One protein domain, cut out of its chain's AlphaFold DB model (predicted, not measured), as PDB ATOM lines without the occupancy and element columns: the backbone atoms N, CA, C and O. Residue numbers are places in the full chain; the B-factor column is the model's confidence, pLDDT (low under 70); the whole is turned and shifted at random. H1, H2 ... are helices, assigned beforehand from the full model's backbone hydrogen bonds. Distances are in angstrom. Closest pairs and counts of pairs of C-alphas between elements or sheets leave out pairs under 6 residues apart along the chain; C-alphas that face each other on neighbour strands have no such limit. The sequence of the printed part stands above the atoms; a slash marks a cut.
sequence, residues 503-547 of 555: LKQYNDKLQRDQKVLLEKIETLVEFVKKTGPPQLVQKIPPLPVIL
ATOM      1  N   LEU A 503     217.053 220.241 191.542       68.44
ATOM      2  CA  LEU A 503     216.892 221.330 192.510       68.44
ATOM      3  C   LEU A 503     217.049 220.847 193.955       68.44
ATOM      4  O   LEU A 503     217.659 221.538 194.769       68.44
ATOM      5  N   LYS A 504     216.546 219.647 194.270       77.19
ATOM      6  CA  LYS A 504     216.727 219.031 195.587       77.19
ATOM      7  C   LYS A 504     218.204 218.749 195.871       77.19
ATOM      8  O   LYS A 504     218.703 219.158 196.913       77.19
ATOM      9  N   GLN A 505     218.923 218.151 194.921       82.38
ATOM     10  CA  GLN A 505     220.365 217.899 195.052       82.38
ATOM     11  C   GLN A 505     221.176 219.191 195.210       82.38
ATOM     12  O   GLN A 505     222.132 219.229 195.989       82.38
ATOM     13  N   TYR A 506     220.800 220.254 194.495       74.44
ATOM     14  CA  TYR A 506     221.436 221.563 194.624       74.44
ATOM     15  C   TYR A 506     221.203 222.177 196.011       74.44
ATOM     16  O   TYR A 506     222.144 222.680 196.624       74.44
ATOM     17  N   ASN A 507     219.986 222.069 196.549       72.06
ATOM     18  CA  ASN A 507     219.676 222.531 197.900       72.06
ATOM     19  C   ASN A 507     220.449 221.737 198.972       72.06
ATOM     20  O   ASN A 507     221.067 222.326 199.856       72.06
ATOM     21  N   ASP A 508     220.520 220.410 198.838       79.19
ATOM     22  CA  ASP A 508     221.296 219.545 199.739       79.19
ATOM     23  C   ASP A 508     222.804 219.849 199.681       79.19
ATOM     24  O   ASP A 508     223.538 219.631 200.648       79.19
ATOM     25  N   LYS A 509     223.308 220.328 198.535       85.06
ATOM     26  CA  LYS A 509     224.688 220.810 198.398       85.06
ATOM     27  C   LYS A 509     224.884 222.137 199.133       85.06
ATOM     28  O   LYS A 509     225.823 222.241 199.914       85.06
ATOM     29  N   LEU A 510     223.987 223.106 198.943       76.00
ATOM     30  CA  LEU A 510     224.055 224.399 199.635       76.00
ATOM     31  C   LEU A 510     224.025 224.241 201.160       76.00
ATOM     32  O   LEU A 510     224.804 224.889 201.853       76.00
ATOM     33  N   GLN A 511     223.191 223.339 201.685       74.25
ATOM     34  CA  GLN A 511     223.144 223.050 203.122       74.25
ATOM     35  C   GLN A 511     224.455 222.444 203.646       74.25
ATOM     36  O   GLN A 511     224.914 222.799 204.732       74.25
ATOM     37  N   ARG A 512     225.094 221.556 202.871       82.31
ATOM     38  CA  ARG A 512     226.414 221.000 203.215       82.31
ATOM     39  C   ARG A 512     227.502 222.071 203.203       82.31
ATOM     40  O   ARG A 512     228.267 222.154 204.159       82.31
ATOM     41  N   ASP A 513     227.539 222.905 202.168       80.56
ATOM     42  CA  ASP A 513     228.516 223.990 202.043       80.56
ATOM     43  C   ASP A 513     228.350 225.014 203.180       80.56
ATOM     44  O   ASP A 513     229.334 225.445 203.783       80.56
ATOM     45  N   GLN A 514     227.107 225.333 203.554       74.88
ATOM     46  CA  GLN A 514     226.800 226.182 204.706       74.88
ATOM     47  C   GLN A 514     227.303 225.573 206.022       74.88
ATOM     48  O   GLN A 514     227.891 226.288 206.832       74.88
ATOM     49  N   LYS A 515     227.120 224.264 206.233       77.81
ATOM     50  CA  LYS A 515     227.613 223.576 207.434       77.81
ATOM     51  C   LYS A 515     229.140 223.637 207.539       77.81
ATOM     52  O   LYS A 515     229.659 223.988 208.590       77.81
ATOM     53  N   VAL A 516     229.851 223.388 206.437       83.12
ATOM     54  CA  VAL A 516     231.322 223.487 206.388       83.12
ATOM     55  C   VAL A 516     231.798 224.914 206.674       83.12
ATOM     56  O   VAL A 516     232.811 225.109 207.346       83.12
ATOM     57  N   LEU A 517     231.090 225.928 206.170       77.50
ATOM     58  CA  LEU A 517     231.410 227.325 206.465       77.50
ATOM     59  C   LEU A 517     231.201 227.654 207.945       77.50
ATOM     60  O   LEU A 517     232.057 228.313 208.528       77.50
ATOM     61  N   LEU A 518     230.119 227.174 208.559       77.31
ATOM     62  CA  LEU A 518     229.869 227.366 209.989       77.31
ATOM     63  C   LEU A 518     230.934 226.681 210.851       77.31
ATOM     64  O   LEU A 518     231.490 227.341 211.721       77.31
ATOM     65  N   GLU A 519     231.309 225.435 210.547       81.75
ATOM     66  CA  GLU A 519     232.402 224.729 211.239       81.75
ATOM     67  C   GLU A 519     233.730 225.507 211.134       81.75
ATOM     68  O   GLU A 519     234.462 225.673 212.112       81.75
ATOM     69  N   LYS A 520     234.037 226.078 209.960       80.44
ATOM     70  CA  LYS A 520     235.221 226.937 209.786       80.44
ATOM     71  C   LYS A 520     235.134 228.227 210.599       80.44
ATOM     72  O   LYS A 520     236.127 228.632 211.195       80.44
ATOM     73  N   ILE A 521     233.974 228.875 210.641       76.50
ATOM     74  CA  ILE A 521     233.786 230.083 211.448       76.50
ATOM     75  C   ILE A 521     233.918 229.740 212.938       76.50
ATOM     76  O   ILE A 521     234.586 230.474 213.658       76.50
ATOM     77  N   GLU A 522     233.368 228.617 213.398       78.31
ATOM     78  CA  GLU A 522     233.500 228.142 214.779       78.31
ATOM     79  C   GLU A 522     234.962 227.907 215.164       78.31
ATOM     80  O   GLU A 522     235.419 228.457 216.165       78.31
ATOM     81  N   THR A 523     235.733 227.194 214.337       81.00
ATOM     82  CA  THR A 523     237.171 226.981 214.593       81.00
ATOM     83  C   THR A 523     237.961 228.293 214.639       81.00
ATOM     84  O   THR A 523     238.831 228.460 215.495       81.00
ATOM     85  N   LEU A 524     237.637 229.261 213.773       77.44
ATOM     86  CA  LEU A 524     238.247 230.594 213.794       77.44
ATOM     87  C   LEU A 524     237.849 231.386 215.045       77.44
ATOM     88  O   LEU A 524     238.696 232.034 215.654       77.44
ATOM     89  N   VAL A 525     236.585 231.316 215.466       77.38
ATOM     90  CA  VAL A 525     236.099 231.962 216.692       77.38
ATOM     91  C   VAL A 525     236.763 231.348 217.925       77.38
ATOM     92  O   VAL A 525     237.179 232.086 218.816       77.38
ATOM     93  N   GLU A 526     236.918 230.025 217.990       78.62
ATOM     94  CA  GLU A 526     237.648 229.353 219.069       78.62
ATOM     95  C   GLU A 526     239.128 229.730 219.099       78.62
ATOM     96  O   GLU A 526     239.680 229.964 220.177       78.62
ATOM     97  N   PHE A 527     239.768 229.829 217.933       78.00
ATOM     98  CA  PHE A 527     241.144 230.294 217.823       78.00
ATOM     99  C   PHE A 527     241.282 231.720 218.367       78.00
ATOM    100  O   PHE A 527     242.085 231.956 219.267       78.00
ATOM    101  N   VAL A 528     240.423 232.647 217.928       75.00
ATOM    102  CA  VAL A 528     240.405 234.041 218.405       75.00
ATOM    103  C   VAL A 528     240.114 234.127 219.907       75.00
ATOM    104  O   VAL A 528     240.706 234.961 220.589       75.00
ATOM    105  N   LYS A 529     239.264 233.254 220.460       74.75
ATOM    106  CA  LYS A 529     239.025 233.174 221.912       74.75
ATOM    107  C   LYS A 529     240.253 232.700 222.696       74.75
ATOM    108  O   LYS A 529     240.429 233.132 223.829       74.75
ATOM    109  N   LYS A 530     241.083 231.821 222.121       77.19
ATOM    110  CA  LYS A 530     242.288 231.272 222.769       77.19
ATOM    111  C   LYS A 530     243.510 232.183 222.646       77.19
ATOM    112  O   LYS A 530     244.319 232.215 223.567       77.19
ATOM    113  N   THR A 531     243.667 232.898 221.531       74.44
ATOM    114  CA  THR A 531     244.881 233.683 221.232       74.44
ATOM    115  C   THR A 531     244.664 235.196 221.225       74.44
ATOM    116  O   THR A 531     245.632 235.951 221.152       74.44
ATOM    117  N   GLY A 532     243.414 235.662 221.255       65.62
ATOM    118  CA  GLY A 532     243.067 237.075 221.129       65.62
ATOM    119  C   GLY A 532     243.128 237.849 222.454       65.62
ATOM    120  O   GLY A 532     242.884 237.285 223.521       65.62
ATOM    121  N   PRO A 533     243.399 239.166 222.413       68.69
ATOM    122  CA  PRO A 533     243.341 240.006 223.601       68.69
ATOM    123  C   PRO A 533     241.908 240.074 224.167       68.69
ATOM    124  O   PRO A 533     240.939 240.096 223.401       68.69
ATOM    125  N   PRO A 534     241.739 240.181 225.500       63.62
ATOM    126  CA  PRO A 534     240.442 240.052 226.179       63.62
ATOM    127  C   PRO A 534     239.377 241.067 225.720       63.62
ATOM    128  O   PRO A 534     238.181 240.795 225.801       63.62
ATOM    129  N   GLN A 535     239.797 242.208 225.167       66.62
ATOM    130  CA  GLN A 535     238.916 243.242 224.611       66.62
ATOM    131  C   GLN A 535     238.238 242.834 223.287       66.62
ATOM    132  O   GLN A 535     237.159 243.337 222.972       66.62
ATOM    133  N   LEU A 536     238.848 241.933 222.505       58.28
ATOM    134  CA  LEU A 536     238.285 241.420 221.247       58.28
ATOM    135  C   LEU A 536     237.289 240.283 221.493       58.28
ATOM    136  O   LEU A 536     236.276 240.197 220.806       58.28
ATOM    137  N   VAL A 537     237.530 239.463 222.517       60.22
ATOM    138  CA  VAL A 537     236.670 238.327 222.887       60.22
ATOM    139  C   VAL A 537     235.271 238.783 223.320       60.22
ATOM    140  O   VAL A 537     234.284 238.130 222.991       60.22
ATOM    141  N   GLN A 538     235.165 239.937 223.988       61.50
ATOM    142  CA  GLN A 538     233.884 240.508 224.431       61.50
ATOM    143  C   GLN A 538     233.030 241.106 223.296       61.50
ATOM    144  O   GLN A 538     231.854 241.384 223.512       61.50
ATOM    145  N   LYS A 539     233.591 241.310 222.094       66.44
ATOM    146  CA  LYS A 539     232.894 241.923 220.946       66.44
ATOM    147  C   LYS A 539     232.427 240.921 219.886       66.44
ATOM    148  O   LYS A 539     231.898 241.347 218.862       66.44
ATOM    149  N   ILE A 540     232.624 239.617 220.090       62.91
ATOM    150  CA  ILE A 540     232.230 238.600 219.106       62.91
ATOM    151  C   ILE A 540     230.703 238.396 219.178       62.91
ATOM    152  O   ILE A 540     230.209 237.975 220.227       62.91
ATOM    153  N   PRO A 541     229.943 238.684 218.103       62.78
ATOM    154  CA  PRO A 541     228.503 238.444 218.075       62.78
ATOM    155  C   PRO A 541     228.185 236.937 218.111       62.78
ATOM    156  O   PRO A 541     229.003 236.126 217.668       62.78
ATOM    157  N   PRO A 542     227.006 236.537 218.624       62.59
ATOM    158  CA  PRO A 542     226.581 235.141 218.599       62.59
ATOM    159  C   PRO A 542     226.462 234.637 217.155       62.59
ATOM    160  O   PRO A 542     226.033 235.369 216.260       62.59
ATOM    161  N   LEU A 543     226.855 233.381 216.935       58.28
ATOM    162  CA  LEU A 543     226.763 232.742 215.624       58.28
ATOM    163  C   LEU A 543     225.299 232.668 215.161       58.28
ATOM    164  O   LEU A 543     224.411 232.424 215.985       58.28
ATOM    165  N   PRO A 544     225.025 232.870 213.860       55.50
ATOM    166  CA  PRO A 544     223.676 232.766 213.325       55.50
ATOM    167  C   PRO A 544     223.143 231.341 213.511       55.50
ATOM    168  O   PRO A 544     223.754 230.371 213.064       55.50
ATOM    169  N   VAL A 545     221.994 231.223 214.179       54.66
ATOM    170  CA  VAL A 545     221.299 229.948 214.397       54.66
ATOM    171  C   VAL A 545     220.802 229.410 213.055       54.66
ATOM    172  O   VAL A 545     220.196 230.140 212.268       54.66
ATOM    173  N   ILE A 546     221.058 228.128 212.790       53.78
ATOM    174  CA  ILE A 546     220.557 227.425 211.606       53.78
ATOM    175  C   ILE A 546     219.032 227.324 211.729       53.78
ATOM    176  O   ILE A 546     218.530 226.494 212.481       53.78
ATOM    177  N   LEU A 547     218.290 228.152 210.990       46.25
ATOM    178  CA  LEU A 547     216.858 227.936 210.788       46.25
ATOM    179  C   LEU A 547     216.704 226.750 209.840       46.25
ATOM    180  O   LEU A 547     216.968 226.858 208.639       46.25
TER     181      LEU A 547
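AT A GLANCE: This is residues 503 to 547 of the 555 residues of an uncharacterized protein of Hypsibius dujardini (UniProt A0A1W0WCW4). One long straight helix, H1, makes the length of this domain; at its far end the backbone turns through the short helix H2, and an unnamed tail, residues 538 to 547, folds back along one side of H1. The first stretch of H1, residues 503 to 510, sticks out beyond this tail. The printed part has 45 residues with two named helices, H1 then H2, and no named strand; the class is all helix. It is only just extended, close to loose, with a radius of gyration of the C-alphas of 14.1 A, and the C-alphas span 45 by 17 by 8 A.

IN THESE COORDINATES: Find C-alpha 503 at (216.892, 221.330, 192.510); from there H1, residues 503 to 531, runs 42.0 A to C-alpha 531 at (244.881, 233.683, 221.232). After a tight link of 2 residues, look for H2, residues 534 to 537, which ends at C-alpha 537 at (236.670, 238.327, 222.887). From there trace the tail to C-alpha 547 at (216.858, 227.936, 210.788).

HOW THE PARTS SIT: Look first at Lys 529 in H1 and Val 537 in H2: their C-alphas, the closest of the two helices, are 5.7 A apart. H1 and H2 are close but not clearly touching, with 2 pairs of C-alphas within 8 A. In H1 every O i to N i+4 pair is within hydrogen-bond range; H2, with 4 residues, is too short for such a pair.

THE WHOLE: The outline is a rod, and its two farthest C-alphas, those of Leu 503 and Pro 534, are 45.2 A apart. Residues 503 to 510 and 530 to 535 stand free; the body without them spans 30 by 18 by 7 A. The printed part has no cut. In the B-factor column of this model you will find a mean pLDDT of 71.6 for the printed part, with residue 503 and residues 532 to 547 under 70.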